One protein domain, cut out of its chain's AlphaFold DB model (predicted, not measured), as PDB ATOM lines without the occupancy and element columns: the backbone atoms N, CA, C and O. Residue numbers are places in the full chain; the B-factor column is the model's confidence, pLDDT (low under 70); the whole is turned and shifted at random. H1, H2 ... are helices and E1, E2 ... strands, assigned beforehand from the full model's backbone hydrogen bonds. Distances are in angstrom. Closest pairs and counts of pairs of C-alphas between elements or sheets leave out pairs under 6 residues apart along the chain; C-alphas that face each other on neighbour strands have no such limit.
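This is residues 291 to 452 of the 975 residues of a protein of Saprolegnia parasitica (strain CBS 223.65) (UniProt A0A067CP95). A twisted sheet of five strands forms the core, with H1 and H3 over one face and H5 over the other, three layers with helices on both faces of the sheet. At one end of E7 sits a small hairpin, E3 and E4; H4 packs on H3. The printed part has 162 residues, in the order E1 H1 E2 E3 E4 H2 H3 H4 E5 E6 E7 H5; the mixed sheet runs E1 E2 E7 E6 E5. The class is mixed, helices and strands. The whole is compact, with a radius of gyration of the C-alphas of 15.9 A and spans of 51 by 37 by 29 A.

Edge strand E1, residues 291 to 297, is parallel to E2, residues 322 to 328, at 19 degrees; N 293 and O 323, 2.8 A apart, are within hydrogen-bond range. H1, residues 302 to 313, makes with them a strand-helix-strand unit, two parallel neighbour strands with a helix between, its crossover right-handed. H1 is on the sheet at a height of 9.2 A. E3, residues 332 to 335, and E4, residues 344 to 347, form an antiparallel hairpin, with N 333 and O 346 2.8 A apart. H2, residues 349 to 355, is not on the five-stranded sheet. H3, residues 358 to 370, on the same face as H1, is over E7, residues 421 to 428. H1 touches H3 with residues 302 to 306 alone; the closest C-alphas, of Ala 302 and Leu 358, are 4.9 A apart. H4, residues 379 to 384, touches H3, about perpendicular at 77 degrees, with Ala 363 and Arg 383 closest, their C-alphas 5.9 A apart. E5, residues 387 to 390, E6, residues 408 to 414, and E7 form a meander, each strand the antiparallel neighbour of the one before; N 388 and O 411 are 2.8 A apart, N 410 and O 426 2.9 A. E7 is parallel to E2, with N 324 and O 421 2.8 A apart. H5, residues 435 to 445, is on the opposite face; its closest C-alphas to E2 are Asn 439 and Leu 327, 6.5 A. Every O i to N i+4 pair is within hydrogen-bond range in H1, H4 and H5, against 2 of 3 in H2 and 8 of 9 in H3.

E1 begins at C-alpha 291, (118.761, 140.003, 193.772), and is 19.4 A long; H1 is 16.3 A, E2 19.2 A, H3 18.4 A, E6 19.6 A and E7 22.5 A. H5, 15.6 A, ends at C-alpha 445, (123.622, 154.769, 193.620).

The C-alphas farthest apart, of Asn 339 and Asn 374, are 52.8 A apart. The printed part has no cut. The one long link, E5 to E6, has 17 residues. Mean pLDDT of the printed part is 92.8, and no printed residue is under 70.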
ATOM      1  N   VAL A 291     117.672 139.984 192.784       98.12
ATOM      2  CA  VAL A 291     118.761 140.003 193.772       98.12
ATOM      3  C   VAL A 291     120.062 140.463 193.114       98.12
ATOM      4  O   VAL A 291     120.522 139.862 192.142       98.12
ATOM      5  N   ASP A 292     120.667 141.505 193.679       98.56
ATOM      6  CA  ASP A 292     122.003 141.961 193.296       98.56
ATOM      7  C   ASP A 292     123.061 141.317 194.210       98.56
ATOM      8  O   ASP A 292     122.861 141.203 195.416       98.56
ATOM      9  N   ILE A 293     124.203 140.899 193.679       98.50
ATOM     10  CA  ILE A 293     125.308 140.315 194.455       98.50
ATOM     11  C   ILE A 293     126.522 141.215 194.291       98.50
ATOM     12  O   ILE A 293     126.900 141.530 193.171       98.50
ATOM     13  N   PHE A 294     127.136 141.634 195.390       98.56
ATOM     14  CA  PHE A 294     128.317 142.489 195.396       98.56
ATOM     15  C   PHE A 294     129.530 141.687 195.858       98.56
ATOM     16  O   PHE A 294     129.594 141.289 197.021       98.56
ATOM     17  N   ILE A 295     130.493 141.492 194.956       98.38
ATOM     18  CA  ILE A 295     131.808 140.912 195.244       98.38
ATOM     19  C   ILE A 295     132.789 142.077 195.390       98.38
ATOM     20  O   ILE A 295     133.013 142.825 194.438       98.38
ATOM     21  N   CYS A 296     133.325 142.282 196.592       96.88
ATOM     22  CA  CYS A 296     134.201 143.418 196.888       96.88
ATOM     23  C   CYS A 296     135.674 143.028 196.743       96.88
ATOM     24  O   CYS A 296     136.145 142.197 197.511       96.88
ATOM     25  N   HIS A 297     136.392 143.680 195.828       95.44
ATOM     26  CA  HIS A 297     137.802 143.425 195.527       95.44
ATOM     27  C   HIS A 297     138.653 144.699 195.691       95.44
ATOM     28  O   HIS A 297     138.183 145.819 195.454       95.44
ATOM     29  N   TYR A 298     139.918 144.547 196.078       92.81
ATOM     30  CA  TYR A 298     140.914 145.619 196.120       92.81
ATOM     31  C   TYR A 298     142.316 145.193 195.669       92.81
ATOM     32  O   TYR A 298     142.957 145.919 194.913       92.81
ATOM     33  N   SER A 299     142.859 144.103 196.203       92.19
ATOM     34  CA  SER A 299     144.223 143.660 195.869       92.19
ATOM     35  C   SER A 299     144.437 142.164 196.055       92.19
ATOM     36  O   SER A 299     145.581 141.712 196.116       92.19
ATOM     37  N   GLU A 300     143.349 141.433 196.253       91.25
ATOM     38  CA  GLU A 300     143.313 139.985 196.313       91.25
ATOM     39  C   GLU A 300     143.718 139.403 194.951       91.25
ATOM     40  O   GLU A 300     143.571 140.079 193.934       91.25
ATOM     41  N   PRO A 301     144.232 138.171 194.889       93.38
ATOM     42  CA  PRO A 301     144.463 137.498 193.619       93.38
ATOM     43  C   PRO A 301     143.188 137.434 192.750       93.38
ATOM     44  O   PRO A 301     142.067 137.229 193.233       93.38
ATOM     45  N   ALA A 302     143.336 137.680 191.450       94.38
ATOM     46  CA  ALA A 302     142.222 137.745 190.511       94.38
ATOM     47  C   ALA A 302     141.538 136.378 190.364       94.38
ATOM     48  O   ALA A 302     140.314 136.323 190.308       94.38
ATOM     49  N   ASP A 303     142.303 135.289 190.397       94.19
ATOM     50  CA  ASP A 303     141.814 133.907 190.409       94.19
ATOM     51  C   ASP A 303     140.885 133.621 191.597       94.19
ATOM     52  O   ASP A 303     139.809 133.059 191.396       94.19
ATOM     53  N   GLU A 304     141.199 134.109 192.803       93.94
ATOM     54  CA  GLU A 304     140.285 133.998 193.955       93.94
ATOM     55  C   GLU A 304     138.944 134.704 193.693       93.94
ATOM     56  O   GLU A 304     137.877 134.201 194.055       93.94
ATOM     57  N   THR A 305     138.988 135.854 193.010       96.00
ATOM     58  CA  THR A 305     137.777 136.593 192.613       96.00
ATOM     59  C   THR A 305     136.952 135.799 191.602       96.00
ATOM     60  O   THR A 305     135.721 135.769 191.687       96.00
ATOM     61  N   ILE A 306     137.621 135.147 190.646       97.50
ATOM     62  CA  ILE A 306     136.983 134.303 189.634       97.50
ATOM     63  C   ILE A 306     136.351 133.060 190.263       97.50
ATOM     64  O   ILE A 306     135.234 132.701 189.883       97.50
ATOM     65  N   ASP A 307     136.983 132.445 191.260       96.69
ATOM     66  CA  ASP A 307     136.380 131.324 191.982       96.69
ATOM     67  C   ASP A 307     135.097 131.749 192.716       96.69
ATOM     68  O   ASP A 307     134.077 131.052 192.671       96.69
ATOM     69  N   THR A 308     135.105 132.921 193.355       97.44
ATOM     70  CA  THR A 308     133.911 133.474 194.016       97.44
ATOM     71  C   THR A 308     132.828 133.864 193.015       97.44
ATOM     72  O   THR A 308     131.648 133.570 193.245       97.44
ATOM     73  N   LEU A 309     133.202 134.439 191.869       98.06
ATOM     74  CA  LEU A 309     132.287 134.658 190.749       98.06
ATOM     75  C   LEU A 309     131.674 133.330 190.290       98.06
ATOM     76  O   LEU A 309     130.456 133.247 190.133       98.06
ATOM     77  N   ALA A 310     132.472 132.272 190.146       97.56
ATOM     78  CA  ALA A 310     131.990 130.960 189.738       97.56
ATOM     79  C   ALA A 310     131.013 130.344 190.743       97.56
ATOM     80  O   ALA A 310     130.002 129.766 190.337       97.56
ATOM     81  N   ALA A 311     131.254 130.508 192.042       97.62
ATOM     82  CA  ALA A 311     130.298 130.112 193.070       97.62
ATOM     83  C   ALA A 311     128.981 130.910 192.967       97.62
ATOM     84  O   ALA A 311     127.900 130.322 193.042       97.62
ATOM     85  N   CYS A 312     129.051 132.220 192.702       97.88
ATOM     86  CA  CYS A 312     127.868 133.064 192.495       97.88
ATOM     87  C   CYS A 312     127.074 132.677 191.235       97.88
ATOM     88  O   CYS A 312     125.844 132.659 191.268       97.88
ATOM     89  N   MET A 313     127.755 132.316 190.144       96.56
ATOM     90  CA  MET A 313     127.121 131.852 188.901       96.56
ATOM     91  C   MET A 313     126.359 130.529 189.076       96.56
ATOM     92  O   MET A 313     125.439 130.249 188.312       96.56
ATOM     93  N   ASN A 314     126.710 129.734 190.094       96.31
ATOM     94  CA  ASN A 314     126.089 128.445 190.417       96.31
ATOM     95  C   ASN A 314     124.968 128.536 191.471       96.31
ATOM     96  O   ASN A 314     124.481 127.507 191.952       96.31
ATOM     97  N   LEU A 315     124.558 129.745 191.869       97.19
ATOM     98  CA  LEU A 315     123.447 129.927 192.800       97.19
ATOM     99  C   LEU A 315     122.139 129.380 192.214       97.19
ATOM    100  O   LEU A 315     121.786 129.636 191.066       97.19
ATOM    101  N   GLN A 316     121.387 128.645 193.035       95.88
ATOM    102  CA  GLN A 316     120.081 128.092 192.684       95.88
ATOM    103  C   GLN A 316     119.022 129.195 192.742       95.88
ATOM    104  O   GLN A 316     118.309 129.350 193.735       95.88
ATOM    105  N   TYR A 317     118.959 129.998 191.685       96.38
ATOM    106  CA  TYR A 317     117.999 131.087 191.521       96.38
ATOM    107  C   TYR A 317     117.784 131.385 190.026       96.38
ATOM    108  O   TYR A 317     118.687 131.115 189.231       96.38
ATOM    109  N   PRO A 318     116.632 131.945 189.606       95.44
ATOM    110  CA  PRO A 318     116.410 132.282 188.203       95.44
ATOM    111  C   PRO A 318     117.481 133.256 187.661       95.44
ATOM    112  O   PRO A 318     117.606 134.362 188.191       95.44
ATOM    113  N   PRO A 319     118.220 132.907 186.583       94.94
ATOM    114  CA  PRO A 319     119.346 133.716 186.097       94.94
ATOM    115  C   PRO A 319     118.973 135.155 185.726       94.94
ATOM    116  O   PRO A 319     119.716 136.085 186.013       94.94
ATOM    117  N   HIS A 320     117.784 135.360 185.152       94.06
ATOM    118  CA  HIS A 320     117.291 136.683 184.757       94.06
ATOM    119  C   HIS A 320     116.948 137.604 185.948       94.06
ATOM    120  O   HIS A 320     116.787 138.809 185.759       94.06
ATOM    121  N   LEU A 321     116.838 137.053 187.163       95.94
ATOM    122  CA  LEU A 321     116.627 137.798 188.408       95.94
ATOM    123  C   LEU A 321     117.927 138.014 189.195       95.94
ATOM    124  O   LEU A 321     117.895 138.676 190.232       95.94
ATOM    125  N   LEU A 322     119.056 137.475 188.724       96.50
ATOM    126  CA  LEU A 322     120.367 137.645 189.343       96.50
ATOM    127  C   LEU A 322     121.220 138.654 188.579       96.50
ATOM    128  O   LEU A 322     121.400 138.554 187.363       96.50
ATOM    129  N   GLN A 323     121.813 139.585 189.321       97.31
ATOM    130  CA  GLN A 323     122.851 140.470 188.807       97.31
ATOM    131  C   GLN A 323     124.058 140.472 189.745       97.31
ATOM    132  O   GLN A 323     123.955 140.853 190.907       97.31
ATOM    133  N   ILE A 324     125.213 140.054 189.242       98.44
ATOM    134  CA  ILE A 324     126.469 139.974 189.983       98.44
ATOM    135  C   ILE A 324     127.322 141.183 189.607       98.44
ATOM    136  O   ILE A 324     127.657 141.380 188.443       98.44
ATOM    137  N   PHE A 325     127.693 141.984 190.596       98.56
ATOM    138  CA  PHE A 325     128.613 143.096 190.450       98.56
ATOM    139  C   PHE A 325     129.952 142.766 191.097       98.56
ATOM    140  O   PHE A 325     130.026 142.447 192.285       98.56
ATOM    141  N   ILE A 326     131.013 142.921 190.319       98.44
ATOM    142  CA  ILE A 326     132.395 142.808 190.770       98.44
ATOM    143  C   ILE A 326     132.896 144.227 190.981       98.44
ATOM    144  O   ILE A 326     133.028 145.004 190.033       98.44
ATOM    145  N   LEU A 327     133.092 144.586 192.243       97.88
ATOM    146  CA  LEU A 327     133.409 145.937 192.675       97.88
ATOM    147  C   LEU A 327     134.910 146.026 192.953       97.88
ATOM    148  O   LEU A 327     135.354 145.751 194.068       97.88
ATOM    149  N   ASP A 328     135.684 146.444 191.959       96.38
ATOM    150  CA  ASP A 328     137.138 146.559 192.038       96.38
ATOM    151  C   ASP A 328     137.551 147.975 192.482       96.38
ATOM    152  O   ASP A 328     137.539 148.947 191.718       96.38
ATOM    153  N   ASP A 329     137.918 148.103 193.760       94.25
ATOM    154  CA  ASP A 329     138.477 149.336 194.324       94.25
ATOM    155  C   ASP A 329     139.998 149.452 194.092       94.25
ATOM    156  O   ASP A 329     140.611 150.474 194.414       94.25
ATOM    157  N   GLY A 330     140.638 148.410 193.565       92.06
ATOM    158  CA  GLY A 330     142.060 148.332 193.244       92.06
ATOM    159  C   GLY A 330     142.419 148.910 191.882       92.06
ATOM    160  O   GLY A 330     143.503 149.487 191.748       92.06
ATOM    161  N   TYR A 331     141.501 148.808 190.916       93.06
ATOM    162  CA  TYR A 331     141.728 149.016 189.481       93.06
ATOM    163  C   TYR A 331     142.405 150.343 189.116       93.06
ATOM    164  O   TYR A 331     143.362 150.374 188.335       93.06
ATOM    165  N   CYS A 332     141.936 151.464 189.676       91.19
ATOM    166  CA  CYS A 332     142.435 152.790 189.309       91.19
ATOM    167  C   CYS A 332     142.840 153.661 190.509       91.19
ATOM    168  O   CYS A 332     142.370 153.509 191.642       91.19
ATOM    169  N   LYS A 333     143.756 154.595 190.240       90.06
ATOM    170  CA  LYS A 333     144.218 155.649 191.145       90.06
ATOM    171  C   LYS A 333     143.776 157.003 190.591       90.06
ATOM    172  O   LYS A 333     143.910 157.263 189.398       90.06
ATOM    173  N   ALA A 334     143.291 157.869 191.475       90.25
ATOM    174  CA  ALA A 334     142.932 159.247 191.160       90.25
ATOM    175  C   ALA A 334     143.887 160.198 191.891       90.25
ATOM    176  O   ALA A 334     144.036 160.104 193.113       90.25
ATOM    177  N   LYS A 335     144.540 161.102 191.155       89.56
ATOM    178  CA  LYS A 335     145.377 162.172 191.718       89.56
ATOM    179  C   LYS A 335     144.646 163.500 191.584       89.56
ATOM    180  O   LYS A 335     144.282 163.898 190.483       89.56
ATOM    181  N   TRP A 336     144.456 164.174 192.712       88.81
ATOM    182  CA  TRP A 336     143.779 165.464 192.790       88.81
ATOM    183  C   TRP A 336     144.814 166.583 192.918       88.81
ATOM    184  O   TRP A 336     145.631 166.568 193.841       88.81
ATOM    185  N   THR A 337     144.794 167.540 191.995       87.00
ATOM    186  CA  THR A 337     145.585 168.776 192.061       87.00
ATOM    187  C   THR A 337     144.791 169.859 192.792       87.00
ATOM    188  O   THR A 337     143.560 169.879 192.776       87.00
ATOM    189  N   ALA A 338     145.485 170.767 193.482       79.50
ATOM    190  CA  ALA A 338     144.814 171.860 194.178       79.50
ATOM    191  C   ALA A 338     144.063 172.749 193.168       79.50
ATOM    192  O   ALA A 338     144.667 173.232 192.214       79.50
ATOM    193  N   ASN A 339     142.773 172.991 193.424       79.75
ATOM    194  CA  ASN A 339     141.850 173.817 192.627       79.75
ATOM    195  C   ASN A 339     141.326 173.215 191.306       79.75
ATOM    196  O   ASN A 339     140.556 173.896 190.630       79.75
ATOM    197  N   ASP A 340     141.664 171.971 190.950       82.88
ATOM    198  CA  ASP A 340     141.081 171.298 189.779       82.88
ATOM    199  C   ASP A 340     139.880 170.419 190.190       82.88
ATOM    200  O   ASP A 340     140.017 169.573 191.082       82.88
ATOM    201  N   PRO A 341     138.689 170.600 189.587       80.62
ATOM    202  CA  PRO A 341     137.538 169.742 189.857       80.62
ATOM    203  C   PRO A 341     137.653 168.335 189.244       80.62
ATOM    204  O   PRO A 341     136.824 167.484 189.573       80.62
ATOM    205  N   VAL A 342     138.628 168.072 188.364       88.69
ATOM    206  CA  VAL A 342     138.800 166.780 187.680       88.69
ATOM    207  C   VAL A 342     140.137 166.137 188.078       88.69
ATOM    208  O   VAL A 342     141.180 166.779 187.977       88.69
ATOM    209  N   PRO A 343     140.162 164.862 188.513       91.56
ATOM    210  CA  PRO A 343     141.412 164.192 188.849       91.56
ATOM    211  C   PRO A 343     142.140 163.672 187.607       91.56
ATOM    212  O   PRO A 343     141.524 163.256 186.625       91.56
ATOM    213  N   THR A 344     143.464 163.553 187.702       90.62
ATOM    214  CA  THR A 344     144.226 162.701 186.784       90.62
ATOM    215  C   THR A 344     143.971 161.236 187.139       90.62
ATOM    216  O   THR A 344     144.211 160.819 188.277       90.62
ATOM    217  N   ILE A 345     143.478 160.461 186.171       92.06
ATOM    218  CA  ILE A 345     143.098 159.054 186.342       92.06
ATOM    219  C   ILE A 345     144.180 158.164 185.733       92.06
ATOM    220  O   ILE A 345     144.508 158.289 184.556       92.06
ATOM    221  N   GLU A 346     144.711 157.241 186.529       91.50
ATOM    222  CA  GLU A 346     145.723 156.272 186.106       91.50
ATOM    223  C   GLU A 346     145.312 154.860 186.547       91.50
ATOM    224  O   GLU A 346     144.716 154.676 187.610       91.50
ATOM    225  N   LEU A 347     145.663 153.842 185.759       91.00
ATOM    226  CA  LEU A 347     145.515 152.447 186.181       91.00
ATOM    227  C   LEU A 347     146.532 152.101 187.271       91.00
ATOM    228  O   LEU A 347     147.687 152.541 187.250       91.00
ATOM    229  N   ASN A 348     146.120 151.274 188.224       91.81
ATOM    230  CA  ASN A 348     146.956 150.877 189.343       91.81
ATOM    231  C   ASN A 348     147.862 149.688 188.986       91.81
ATOM    232  O   ASN A 348     147.671 148.576 189.477       91.81
ATOM    233  N   LYS A 349     148.892 149.945 188.174       90.12
ATOM    234  CA  LYS A 349     149.827 148.911 187.688       90.12
ATOM    235  C   LYS A 349     150.394 148.029 188.805       90.12
ATOM    236  O   LYS A 349     150.399 146.818 188.680       90.12
ATOM    237  N   SER A 350     150.758 148.623 189.947       87.88
ATOM    238  CA  SER A 350     151.306 147.883 191.093       87.88
ATOM    239  C   SER A 350     150.347 146.867 191.721       87.88
ATOM    240  O   SER A 350     150.810 145.927 192.360       87.88
ATOM    241  N   VAL A 351     149.033 147.098 191.631       88.19
ATOM    242  CA  VAL A 351     148.033 146.123 192.091       88.19
ATOM    243  C   VAL A 351     147.817 145.085 191.003       88.19
ATOM    244  O   VAL A 351     147.922 143.909 191.304       88.19
ATOM    245  N   MET A 352     147.646 145.504 189.748       88.69
ATOM    246  CA  MET A 352     147.456 144.582 188.621       88.69
ATOM    247  C   MET A 352     148.622 143.593 188.452       88.69
ATOM    248  O   MET A 352     148.400 142.432 188.148       88.69
ATOM    249  N   GLU A 353     149.864 144.016 188.696       89.75
ATOM    250  CA  GLU A 353     151.043 143.134 188.651       89.75
ATOM    251  C   GLU A 353     151.071 142.103 189.790       89.75
ATOM    252  O   GLU A 353     151.677 141.047 189.640       89.75
ATOM    253  N   LYS A 354     150.451 142.405 190.940       88.00
ATOM    254  CA  LYS A 354     150.436 141.523 192.120       88.00
ATOM    255  C   LYS A 354     149.210 140.618 192.170       88.00
ATOM    256  O   LYS A 354     149.336 139.462 192.544       88.00
ATOM    257  N   ALA A 355     148.050 141.180 191.851       88.94
ATOM    258  CA  ALA A 355     146.750 140.530 191.887       88.94
ATOM    259  C   ALA A 355     146.401 139.842 190.558       88.94
ATOM    260  O   ALA A 355     145.637 138.891 190.554       88.94
ATOM    261  N   GLY A 356     146.951 140.304 189.433       91.56
ATOM    262  CA  GLY A 356     146.439 140.000 188.096       91.56
ATOM    263  C   GLY A 356     145.490 141.094 187.586       91.56
ATOM    264  O   GLY A 356     144.984 141.918 188.352       91.56
ATOM    265  N   ASP A 357     145.260 141.139 186.270       93.19
ATOM    266  CA  ASP A 357     144.268 142.044 185.672       93.19
ATOM    267  C   ASP A 357     142.870 141.432 185.809       93.19
ATOM    268  O   ASP A 357     142.370 140.782 184.892       93.19
ATOM    269  N   LEU A 358     142.225 141.665 186.955       95.19
ATOM    270  CA  LEU A 358     140.887 141.144 187.242       95.19
ATOM    271  C   LEU A 358     139.872 141.471 186.137       95.19
ATOM    272  O   LEU A 358     139.056 140.630 185.771       95.19
ATOM    273  N   ARG A 359     139.929 142.679 185.568       95.06
ATOM    274  CA  ARG A 359     139.020 143.079 184.487       95.06
ATOM    275  C   ARG A 359     139.204 142.204 183.245       95.06
ATOM    276  O   ARG A 359     138.244 141.941 182.526       95.06
ATOM    277  N   GLN A 360     140.436 141.795 182.953       94.38
ATOM    278  CA  GLN A 360     140.727 140.867 181.863       94.38
ATOM    279  C   GLN A 360     140.306 139.433 182.209       94.38
ATOM    280  O   GLN A 360     139.700 138.782 181.365       94.38
ATOM    281  N   GLU A 361     140.550 138.972 183.437       95.88
ATOM    282  CA  GLU A 361     140.153 137.631 183.894       95.88
ATOM    283  C   GLU A 361     138.629 137.438 183.876       95.88
ATOM    284  O   GLU A 361     138.132 136.415 183.412       95.88
ATOM    285  N   VAL A 362     137.854 138.448 184.289       97.06
ATOM    286  CA  VAL A 362     136.382 138.408 184.202       97.06
ATOM    287  C   VAL A 362     135.928 138.325 182.745       97.06
ATOM    288  O   VAL A 362     135.010 137.568 182.423       97.06
ATOM    289  N   ALA A 363     136.578 139.073 181.850       96.19
ATOM    290  CA  ALA A 363     136.277 139.013 180.425       96.19
ATOM    291  C   ALA A 363     136.593 137.633 179.838       96.19
ATOM    292  O   ALA A 363     135.771 137.109 179.094       96.19
ATOM    293  N   GLN A 364     137.731 137.035 180.205       95.38
ATOM    294  CA  GLN A 364     138.101 135.675 179.809       95.38
ATOM    295  C   GLN A 364     137.073 134.659 180.313       95.38
ATOM    296  O   GLN A 364     136.520 133.896 179.528       95.38
ATOM    297  N   TYR A 365     136.727 134.725 181.599       96.06
ATOM    298  CA  TYR A 365     135.748 133.841 182.225       96.06
ATOM    299  C   TYR A 365     134.378 133.877 181.531       96.06
ATOM    300  O   TYR A 365     133.708 132.844 181.407       96.06
ATOM    301  N   MET A 366     133.942 135.064 181.097       95.75
ATOM    302  CA  MET A 366     132.699 135.223 180.344       95.75
ATOM    303  C   MET A 366     132.853 134.772 178.891       95.75
ATOM    304  O   MET A 366     131.975 134.064 178.404       95.75
ATOM    305  N   TYR A 367     133.960 135.116 178.225       94.00
ATOM    306  CA  TYR A 367     134.262 134.694 176.856       94.00
ATOM    307  C   TYR A 367     134.249 133.169 176.722       94.00
ATOM    308  O   TYR A 367     133.577 132.649 175.841       94.00
ATOM    309  N   ASP A 368     134.857 132.441 177.658       92.88
ATOM    310  CA  ASP A 368     134.892 130.971 177.643       92.88
ATOM    311  C   ASP A 368     133.495 130.321 177.725       92.88
ATOM    312  O   ASP A 368     133.330 129.145 177.405       92.88
ATOM    313  N   ARG A 369     132.477 131.067 178.177       91.88
ATOM    314  CA  ARG A 369     131.091 130.585 178.320       91.88
ATOM    315  C   ARG A 369     130.179 130.974 177.168       91.88
ATOM    316  O   ARG A 369     129.178 130.293 176.956       91.88
ATOM    317  N   VAL A 370     130.463 132.091 176.503       91.56
ATOM    318  CA  VAL A 370     129.548 132.697 175.519       91.56
ATOM    319  C   VAL A 370     130.178 132.905 174.148       91.56
ATOM    320  O   VAL A 370     129.447 133.137 173.189       91.56
ATOM    321  N   GLY A 371     131.507 132.856 174.056       81.69
ATOM    322  CA  GLY A 371     132.246 132.990 172.810       81.69
ATOM    323  C   GLY A 371     131.911 131.848 171.857       81.69
ATOM    324  O   GLY A 371     131.793 130.695 172.277       81.69
ATOM    325  N   ASP A 372     131.739 132.175 170.578       78.44
ATOM    326  CA  ASP A 372     131.563 131.169 169.535       78.44
ATOM    327  C   ASP A 372     132.912 130.466 169.306       78.44
ATOM    328  O   ASP A 372     133.886 131.139 168.963       78.44
ATOM    329  N   PRO A 373     133.002 129.131 169.450       74.75
ATOM    330  CA  PRO A 373     134.227 128.390 169.149       74.75
ATOM    331  C   PRO A 373     134.731 128.572 167.709       74.75
ATOM    332  O   PRO A 373     135.867 128.203 167.420       74.75
ATOM    333  N   ASN A 374     133.889 129.080 166.801       74.62
ATOM    334  CA  ASN A 374     134.209 129.293 165.391       74.62
ATOM    335  C   ASN A 374     134.671 130.726 165.066       74.62
ATOM    336  O   ASN A 374     135.079 130.973 163.929       74.62
ATOM    337  N   GLU A 375     134.599 131.671 166.011       76.81
ATOM    338  CA  GLU A 375     135.103 133.038 165.830       76.81
ATOM    339  C   GLU A 375     136.489 133.201 166.479       76.81
ATOM    340  O   GLU A 375     136.629 133.195 167.700       76.81
ATOM    341  N   ASP A 376     137.523 133.422 165.659       73.75
ATOM    342  CA  ASP A 376     138.883 133.751 166.121       73.75
ATOM    343  C   ASP A 376     138.978 135.234 166.545       73.75
ATOM    344  O   ASP A 376     139.648 136.052 165.907       73.75
ATOM    345  N   MET A 377     138.269 135.619 167.610       84.50
ATOM    346  CA  MET A 377     138.362 136.960 168.202       84.50
ATOM    347  C   MET A 377     139.235 136.947 169.460       84.50
ATOM    348  O   MET A 377     139.005 136.186 170.394       84.50
ATOM    349  N   GLU A 378     140.215 137.852 169.545       88.25
ATOM    350  CA  GLU A 378     140.963 138.042 170.791       88.25
ATOM    351  C   GLU A 378     140.047 138.574 171.907       88.25
ATOM    352  O   GLU A 378     139.326 139.563 171.728       88.25
ATOM    353  N   VAL A 379     140.143 137.993 173.108       89.56
ATOM    354  CA  VAL A 379     139.299 138.342 174.271       89.56
ATOM    355  C   VAL A 379     139.356 139.829 174.619       89.56
ATOM    356  O   VAL A 379     138.356 140.426 175.015       89.56
ATOM    357  N   TYR A 380     140.509 140.472 174.428       89.75
ATOM    358  CA  TYR A 380     140.648 141.912 174.644       89.75
ATOM    359  C   TYR A 380     139.786 142.744 173.676       89.75
ATOM    360  O   TYR A 380     139.197 143.749 174.087       89.75
ATOM    361  N   ALA A 381     139.696 142.341 172.405       90.38
ATOM    362  CA  ALA A 381     138.841 142.991 171.414       90.38
ATOM    363  C   ALA A 381     137.360 142.730 171.716       90.38
ATOM    364  O   ALA A 381     136.566 143.672 171.716       90.38
ATOM    365  N   TRP A 382     137.019 141.495 172.086       92.94
ATOM    366  CA  TRP A 382     135.669 141.116 172.503       92.94
ATOM    367  C   TRP A 382     135.195 141.898 173.740       92.94
ATOM    368  O   TRP A 382     134.079 142.424 173.774       92.94
ATOM    369  N   ARG A 383     136.069 142.081 174.738       94.00
ATOM    370  CA  ARG A 383     135.777 142.881 175.937       94.00
ATOM    371  C   ARG A 383     135.380 144.314 175.587       94.00
ATOM    372  O   ARG A 383     134.439 144.831 176.179       94.00
ATOM    373  N   LYS A 384     136.039 144.949 174.608       92.50
ATOM    374  CA  LYS A 384     135.741 146.342 174.221       92.50
ATOM    375  C   LYS A 384     134.299 146.549 173.761       92.50
ATOM    376  O   LYS A 384     133.794 147.656 173.918       92.50
ATOM    377  N   LEU A 385     133.641 145.512 173.236       92.06
ATOM    378  CA  LEU A 385     132.226 145.563 172.849       92.06
ATOM    379  C   LEU A 385     131.288 145.706 174.061       92.06
ATOM    380  O   LEU A 385     130.166 146.182 173.918       92.06
ATOM    381  N   HIS A 386     131.764 145.325 175.247       93.94
ATOM    382  CA  HIS A 386     131.033 145.333 176.516       93.94
ATOM    383  C   HIS A 386     131.456 146.484 177.440       93.94
ATOM    384  O   HIS A 386     130.806 146.744 178.454       93.94
ATOM    385  N   SER A 387     132.560 147.159 177.109       95.19
ATOM    386  CA  SER A 387     133.169 148.185 177.947       95.19
ATOM    387  C   SER A 387     132.536 149.559 177.756       95.19
ATOM    388  O   SER A 387     132.385 150.062 176.646       95.19
ATOM    389  N   SER A 388     132.292 150.235 178.871       94.56
ATOM    390  CA  SER A 388     131.939 151.648 178.941       94.56
ATOM    391  C   SER A 388     132.795 152.359 179.995       94.56
ATOM    392  O   SER A 388     133.370 151.746 180.899       94.56
ATOM    393  N   ALA A 389     132.942 153.673 179.852       92.94
ATOM    394  CA  ALA A 389     133.643 154.502 180.823       92.94
ATOM    395  C   ALA A 389     132.878 155.811 181.006       92.94
ATOM    396  O   ALA A 389     132.641 156.539 180.042       92.94
ATOM    397  N   ASN A 390     132.497 156.107 182.244       93.50
ATOM    398  CA  ASN A 390     131.835 157.350 182.614       93.50
ATOM    399  C   ASN A 390     132.809 158.178 183.455       93.50
ATOM    400  O   ASN A 390     132.845 158.054 184.679       93.50
ATOM    401  N   LEU A 391     133.663 158.960 182.789       93.88
ATOM    402  CA  LEU A 391     134.756 159.699 183.426       93.88
ATOM    403  C   LEU A 391     134.477 161.209 183.436       93.88
ATOM    404  O   LEU A 391     133.935 161.726 182.455       93.88
ATOM    405  N   PRO A 392     134.854 161.927 184.510       92.31
ATOM    406  CA  PRO A 392     134.692 163.372 184.583       92.31
ATOM    407  C   PRO A 392     135.596 164.075 183.567       92.31
ATOM    408  O   PRO A 392     136.745 163.686 183.358       92.31
ATOM    409  N   THR A 393     135.083 165.137 182.950       91.00
ATOM    410  CA  THR A 393     135.829 165.995 182.018       91.00
ATOM    411  C   THR A 393     135.749 167.454 182.467       91.00
ATOM    412  O   THR A 393     134.832 167.807 183.210       91.00
ATOM    413  N   PRO A 394     136.643 168.350 182.003       88.31
ATOM    414  CA  PRO A 394     136.566 169.769 182.360       88.31
ATOM    415  C   PRO A 394     135.221 170.430 182.011       88.31
ATOM    416  O   PRO A 394     134.787 171.345 182.704       88.31
ATOM    417  N   SER A 395     134.532 169.953 180.967       90.06
ATOM    418  CA  SER A 395     133.197 170.428 180.579       90.06
ATOM    419  C   SER A 395     132.055 169.808 181.393       90.06
ATOM    420  O   SER A 395     130.987 170.407 181.501       90.06
ATOM    421  N   ARG A 396     132.261 168.619 181.975       90.12
ATOM    422  CA  ARG A 396     131.296 167.912 182.828       90.12
ATOM    423  C   ARG A 396     132.033 167.289 184.023       90.12
ATOM    424  O   ARG A 396     132.293 166.085 184.025       90.12
ATOM    425  N   PRO A 397     132.364 168.084 185.057       87.06
ATOM    426  CA  PRO A 397     133.136 167.593 186.200       87.06
ATOM    427  C   PRO A 397     132.337 166.625 187.086       87.06
ATOM    428  O   PRO A 397     132.913 165.766 187.746       87.06
ATOM    429  N   ARG A 398     131.000 166.724 187.084       91.81
ATOM    430  CA  ARG A 398     130.103 165.817 187.810       91.81
ATOM    431  C   ARG A 398     129.389 164.885 186.830       91.81
ATOM    432  O   ARG A 398     128.446 165.288 186.148       91.81
ATOM    433  N   VAL A 399     129.843 163.635 186.754       92.50
ATOM    434  CA  VAL A 399     129.267 162.601 185.867       92.50
ATOM    435  C   VAL A 399     128.451 161.535 186.596       92.50
ATOM    436  O   VAL A 399     127.779 160.737 185.946       92.50
ATOM    437  N   VAL A 400     128.473 161.552 187.930       93.31
ATOM    438  CA  VAL A 400     127.754 160.614 188.799       93.31
ATOM    439  C   VAL A 400     126.717 161.325 189.672       93.31
ATOM    440  O   VAL A 400     126.801 162.535 189.902       93.31
ATOM    441  N   ASN A 401     125.761 160.559 190.198       91.50
ATOM    442  CA  ASN A 401     124.693 161.079 191.053       91.50
ATOM    443  C   ASN A 401     125.173 161.364 192.477       91.50
ATOM    444  O   ASN A 401     124.747 162.354 193.067       91.50
ATOM    445  N   ARG A 402     126.061 160.523 193.017       94.00
ATOM    446  CA  ARG A 402     126.582 160.609 194.385       94.00
ATOM    447  C   ARG A 402     128.114 160.649 194.380       94.00
ATOM    448  O   ARG A 402     128.765 159.609 194.236       94.00
ATOM    449  N   ALA A 403     128.682 161.847 194.528       92.75
ATOM    450  CA  ALA A 403     130.108 162.102 194.302       92.75
ATOM    451  C   ALA A 403     131.021 161.695 195.476       92.75
ATOM    452  O   ALA A 403     132.228 161.536 195.297       92.75
ATOM    453  N   ASP A 404     130.471 161.485 196.680       92.62
ATOM    454  CA  ASP A 404     131.234 160.975 197.833       92.62
ATOM    455  C   ASP A 404     131.649 159.499 197.678       92.62
ATOM    456  O   ASP A 404     132.578 159.044 198.346       92.62
ATOM    457  N   CYS A 405     130.989 158.755 196.785       93.50
ATOM    458  CA  CYS A 405     131.267 157.338 196.530       93.50
ATOM    459  C   CYS A 405     132.269 157.125 195.389       93.50
ATOM    460  O   CYS A 405     133.144 156.266 195.479       93.50
ATOM    461  N   ALA A 406     132.133 157.889 194.310       94.75
ATOM    462  CA  ALA A 406     132.989 157.859 193.131       94.75
ATOM    463  C   ALA A 406     132.884 159.208 192.420       94.75
ATOM    464  O   ALA A 406     131.938 159.947 192.654       94.75
ATOM    465  N   VAL A 407     133.810 159.512 191.519       94.31
ATOM    466  CA  VAL A 407     133.671 160.653 190.591       94.31
ATOM    467  C   VAL A 407     133.508 160.220 189.138       94.31
ATOM    468  O   VAL A 407     133.265 161.050 188.274       94.31
ATOM    469  N   GLY A 408     133.616 158.919 188.883       94.56
ATOM    470  CA  GLY A 408     133.468 158.261 187.593       94.56
ATOM    471  C   GLY A 408     133.766 156.768 187.734       94.56
ATOM    472  O   GLY A 408     134.109 156.311 188.829       94.56
ATOM    473  N   SER A 409     133.662 156.008 186.651       95.31
ATOM    474  CA  SER A 409     133.871 154.557 186.673       95.31
ATOM    475  C   SER A 409     134.233 153.984 185.305       95.31
ATOM    476  O   SER A 409     133.857 154.513 184.256       95.31
ATOM    477  N   PHE A 410     134.975 152.879 185.336       95.62
ATOM    478  CA  PHE A 410     135.113 151.942 184.227       95.62
ATOM    479  C   PHE A 410     134.168 150.771 184.460       95.62
ATOM    480  O   PHE A 410     134.113 150.254 185.576       95.62
ATOM    481  N   ARG A 411     133.457 150.346 183.420       95.88
ATOM    482  CA  ARG A 411     132.407 149.342 183.538       95.88
ATOM    483  C   ARG A 411     132.431 148.372 182.368       95.88
ATOM    484  O   ARG A 411     132.528 148.823 181.233       95.88
ATOM    485  N   ASP A 412     132.284 147.080 182.644       97.19
ATOM    486  CA  ASP A 412     132.016 146.057 181.624       97.19
ATOM    487  C   ASP A 412     130.712 145.336 181.979       97.19
ATOM    488  O   ASP A 412     130.567 144.873 183.110       97.19
ATOM    489  N   ASP A 413     129.759 145.257 181.047       96.56
ATOM    490  CA  ASP A 413     128.476 144.565 181.246       96.56
ATOM    491  C   ASP A 413     128.354 143.337 180.342       96.56
ATOM    492  O   ASP A 413     128.349 143.457 179.119       96.56
ATOM    493  N   TYR A 414     128.142 142.165 180.937       96.38
ATOM    494  CA  TYR A 414     127.966 140.900 180.224       96.38
ATOM    495  C   TYR A 414     126.538 140.379 180.407       96.38
ATOM    496  O   TYR A 414     126.188 139.819 181.450       96.38
ATOM    497  N   ARG A 415     125.690 140.572 179.388       94.12
ATOM    498  CA  ARG A 415     124.263 140.206 179.404       94.12
ATOM    499  C   ARG A 415     123.964 139.145 178.355       94.12
ATOM    500  O   ARG A 415     123.870 139.462 177.174       94.12
ATOM    501  N   TYR A 416     123.757 137.912 178.805       93.44
ATOM    502  CA  TYR A 416     123.500 136.767 177.937       93.44
ATOM    503  C   TYR A 416     122.304 135.957 178.437       93.44
ATOM    504  O   TYR A 416     122.082 135.831 179.640       93.44
ATOM    505  N   SER A 417     121.510 135.419 177.508       90.25
ATOM    506  CA  SER A 417     120.348 134.597 177.853       90.25
ATOM    507  C   SER A 417     120.782 133.312 178.563       90.25
ATOM    508  O   SER A 417     121.749 132.675 178.157       90.25
ATOM    509  N   GLY A 418     120.067 132.927 179.621       90.75
ATOM    510  CA  GLY A 418     120.357 131.718 180.401       90.75
ATOM    511  C   GLY A 418     121.482 131.856 181.432       90.75
ATOM    512  O   GLY A 418     121.649 130.948 182.243       90.75
ATOM    513  N   LEU A 419     122.198 132.984 181.465       94.81
ATOM    514  CA  LEU A 419     123.241 133.269 182.452       94.81
ATOM    515  C   LEU A 419     122.853 134.460 183.344       94.81
ATOM    516  O   LEU A 419     122.161 135.370 182.880       94.81
ATOM    517  N   PRO A 420     123.294 134.483 184.616       96.00
ATOM    518  CA  PRO A 420     123.227 135.686 185.437       96.00
ATOM    519  C   PRO A 420     123.941 136.860 184.763       96.00
ATOM    520  O   PRO A 420     124.970 136.686 184.108       96.00
ATOM    521  N   HIS A 421     123.416 138.071 184.942       95.94
ATOM    522  CA  HIS A 421     124.073 139.277 184.440       95.94
ATOM    523  C   HIS A 421     125.315 139.572 185.285       95.94
ATOM    524  O   HIS A 421     125.200 139.700 186.501       95.94
ATOM    525  N   VAL A 422     126.482 139.717 184.653       98.00
ATOM    526  CA  VAL A 422     127.739 140.058 185.336       98.00
ATOM    527  C   VAL A 422     128.178 141.465 184.935       98.00
ATOM    528  O   VAL A 422     128.270 141.769 183.747       98.00
ATOM    529  N   THR A 423     128.472 142.314 185.918       98.12
ATOM    530  CA  THR A 423     128.976 143.676 185.714       98.12
ATOM    531  C   THR A 423     130.288 143.868 186.479       98.12
ATOM    532  O   THR A 423     130.313 143.770 187.704       98.12
ATOM    533  N   PHE A 424     131.375 144.199 185.787       98.19
ATOM    534  CA  PHE A 424     132.615 144.667 186.416       98.19
ATOM    535  C   PHE A 424     132.570 146.186 186.598       98.19
ATOM    536  O   PHE A 424     132.167 146.897 185.676       98.19
ATOM    537  N   ILE A 425     133.008 146.694 187.755       97.69
ATOM    538  CA  ILE A 425     133.100 148.129 188.059       97.69
ATOM    539  C   ILE A 425     134.466 148.440 188.673       97.69
ATOM    540  O   ILE A 425     134.756 148.023 189.790       97.69
ATOM    541  N   GLY A 426     135.252 149.276 187.993       96.25
ATOM    542  CA  GLY A 426     136.437 149.933 188.543       96.25
ATOM    543  C   GLY A 426     136.154 151.413 188.802       96.25
ATOM    544  O   GLY A 426     136.164 152.216 187.864       96.25
ATOM    545  N   ARG A 427     135.882 151.804 190.055       94.25
ATOM    546  CA  ARG A 427     135.485 153.193 190.374       94.25
ATOM    547  C   ARG A 427     136.674 154.154 190.433       94.25
ATOM    548  O   ARG A 427     137.727 153.822 190.971       94.25
ATOM    549  N   VAL A 428     136.466 155.392 189.989       94.25
ATOM    550  CA  VAL A 428     137.400 156.512 190.166       94.25
ATOM    551  C   VAL A 428     137.147 157.182 191.511       94.25
ATOM    552  O   VAL A 428     136.049 157.668 191.792       94.25
ATOM    553  N   LYS A 429     138.178 157.209 192.354       93.38
ATOM    554  CA  LYS A 429     138.063 157.586 193.766       93.38
ATOM    555  C   LYS A 429     137.989 159.110 193.973       93.38
ATOM    556  O   LYS A 429     138.834 159.834 193.438       93.38
ATOM    557  N   PRO A 430     137.049 159.610 194.797       91.69
ATOM    558  CA  PRO A 430     137.074 160.994 195.272       91.69
ATOM    559  C   PRO A 430     138.253 161.226 196.238       91.69
ATOM    560  O   PRO A 430     138.894 160.260 196.666       91.69
ATOM    561  N   PRO A 431     138.540 162.482 196.644       87.94
ATOM    562  CA  PRO A 431     139.641 162.786 197.566       87.94
ATOM    563  C   PRO A 431     139.550 162.027 198.897       87.94
ATOM    564  O   PRO A 431     140.558 161.680 199.501       87.94
ATOM    565  N   THR A 432     138.328 161.756 199.363       87.94
ATOM    566  CA  THR A 432     138.041 160.873 200.499       87.94
ATOM    567  C   THR A 432     137.080 159.790 200.029       87.94
ATOM    568  O   THR A 432     135.933 160.097 199.736       87.94
ATOM    569  N   HIS A 433     137.543 158.541 199.932       83.31
ATOM    570  CA  HIS A 433     136.864 157.494 199.149       83.31
ATOM    571  C   HIS A 433     136.264 156.330 199.954       83.31
ATOM    572  O   HIS A 433     135.637 155.448 199.369       83.31
ATOM    573  N   TYR A 434     136.427 156.320 201.282       90.31
ATOM    574  CA  TYR A 434     135.748 155.405 202.221       90.31
ATOM    575  C   TYR A 434     135.835 153.898 201.890       90.31
ATOM    576  O   TYR A 434     134.959 153.132 202.285       90.31
ATOM    577  N   SER A 435     136.882 153.474 201.172       91.19
ATOM    578  CA  SER A 435     137.208 152.070 200.861       91.19
ATOM    579  C   SER A 435     135.980 151.235 200.435       91.19
ATOM    580  O   SER A 435     135.171 151.712 199.632       91.19
ATOM    581  N   LYS A 436     135.806 150.022 200.981       93.94
ATOM    582  CA  LYS A 436     134.713 149.089 200.668       93.94
ATOM    583  C   LYS A 436     133.319 149.720 200.778       93.94
ATOM    584  O   LYS A 436     132.518 149.566 199.858       93.94
ATOM    585  N   ALA A 437     133.050 150.502 201.828       95.19
ATOM    586  CA  ALA A 437     131.776 151.209 202.005       95.19
ATOM    587  C   ALA A 437     131.442 152.121 200.814       95.19
ATOM    588  O   ALA A 437     130.322 152.128 200.300       95.19
ATOM    589  N   GLY A 438     132.426 152.909 200.373       94.88
ATOM    590  CA  GLY A 438     132.271 153.791 199.221       94.88
ATOM    591  C   GLY A 438     132.066 153.018 197.920       94.88
ATOM    592  O   GLY A 438     131.308 153.468 197.063       94.88
ATOM    593  N   ASN A 439     132.702 151.852 197.787       96.12
ATOM    594  CA  ASN A 439     132.610 151.030 196.586       96.12
ATOM    595  C   ASN A 439     131.223 150.388 196.438       96.12
ATOM    596  O   ASN A 439     130.584 150.517 195.394       96.12
ATOM    597  N   ILE A 440     130.695 149.816 197.526       97.44
ATOM    598  CA  ILE A 440     129.322 149.289 197.575       97.44
ATOM    599  C   ILE A 440     128.314 150.407 197.296       97.44
ATOM    600  O   ILE A 440     127.408 150.239 196.479       97.44
ATOM    601  N   ASN A 441     128.489 151.579 197.915       97.12
ATOM    602  CA  ASN A 441     127.598 152.710 197.670       97.12
ATOM    603  C   ASN A 441     127.685 153.222 196.218       97.12
ATOM    604  O   ASN A 441     126.667 153.644 195.671       97.12
ATOM    605  N   ASN A 442     128.849 153.144 195.562       97.12
ATOM    606  CA  ASN A 442     128.965 153.472 194.140       97.12
ATOM    607  C   ASN A 442     128.082 152.553 193.286       97.12
ATOM    608  O   ASN A 442     127.264 153.040 192.506       97.12
ATOM    609  N   ALA A 443     128.183 151.237 193.499       96.88
ATOM    610  CA  ALA A 443     127.326 150.266 192.821       96.88
ATOM    611  C   ALA A 443     125.839 150.581 193.051       96.88
ATOM    612  O   ALA A 443     125.032 150.621 192.120       96.88
ATOM    613  N   CYS A 444     125.516 150.893 194.305       96.00
ATOM    614  CA  CYS A 444     124.172 151.134 194.793       96.00
ATOM    615  C   CYS A 444     123.477 152.379 194.232       96.00
ATOM    616  O   CYS A 444     122.248 152.364 194.165       96.00
ATOM    617  N   TYR A 445     124.211 153.454 193.924       95.94
ATOM    618  CA  TYR A 445     123.622 154.769 193.620       95.94
ATOM    619  C   TYR A 445     124.093 155.387 192.296       95.94
ATOM    620  O   TYR A 445     123.438 156.304 191.794       95.94
ATOM    621  N   ASN A 446     125.191 154.891 191.718       95.69
ATOM    622  CA  ASN A 446     125.741 155.395 190.458       95.69
ATOM    623  C   ASN A 446     125.701 154.348 189.330       95.69
ATOM    624  O   ASN A 446     125.441 154.719 188.191       95.69
ATOM    625  N   GLU A 447     125.900 153.055 189.621       95.06
ATOM    626  CA  GLU A 447     126.111 152.025 188.577       95.06
ATOM    627  C   GLU A 447     124.865 151.199 188.211       95.06
ATOM    628  O   GLU A 447     124.924 150.291 187.379       95.06
ATOM    629  N   GLY A 448     123.706 151.531 188.783       89.56
ATOM    630  CA  GLY A 448     122.419 150.943 188.393       89.56
ATOM    631  C   GLY A 448     122.064 149.615 189.073       89.56
ATOM    632  O   GLY A 448     121.213 148.884 188.556       89.56
ATOM    633  N   ALA A 449     122.668 149.301 190.227       95.19
ATOM    634  CA  ALA A 449     122.143 148.263 191.116       95.19
ATOM    635  C   ALA A 449     120.694 148.601 191.511       95.19
ATOM    636  O   ALA A 449     120.400 149.704 191.974       95.19
ATOM    637  N   SER A 450     119.787 147.662 191.257       93.81
ATOM    638  CA  SER A 450     118.325 147.849 191.272       93.81
ATOM    639  C   SER A 450     117.573 146.631 191.817       93.81
ATOM    640  O   SER A 450     116.346 146.571 191.738       93.81
ATOM    641  N   GLY A 451     118.287 145.642 192.351       94.56
ATOM    642  CA  GLY A 451     117.709 144.497 193.035       94.56
ATOM    643  C   GLY A 451     116.905 144.932 194.258       94.56
ATOM    644  O   GLY A 451     117.282 145.854 194.984       94.56
ATOM    645  N   ARG A 452     115.793 144.235 194.509       94.69
ATOM    646  CA  ARG A 452     114.979 144.422 195.720       94.69
ATOM    647  C   ARG A 452     115.752 143.993 196.969       94.69
ATOM    648  O   ARG A 452     115.588 144.575 198.044       94.69
TER     649      ARG A 452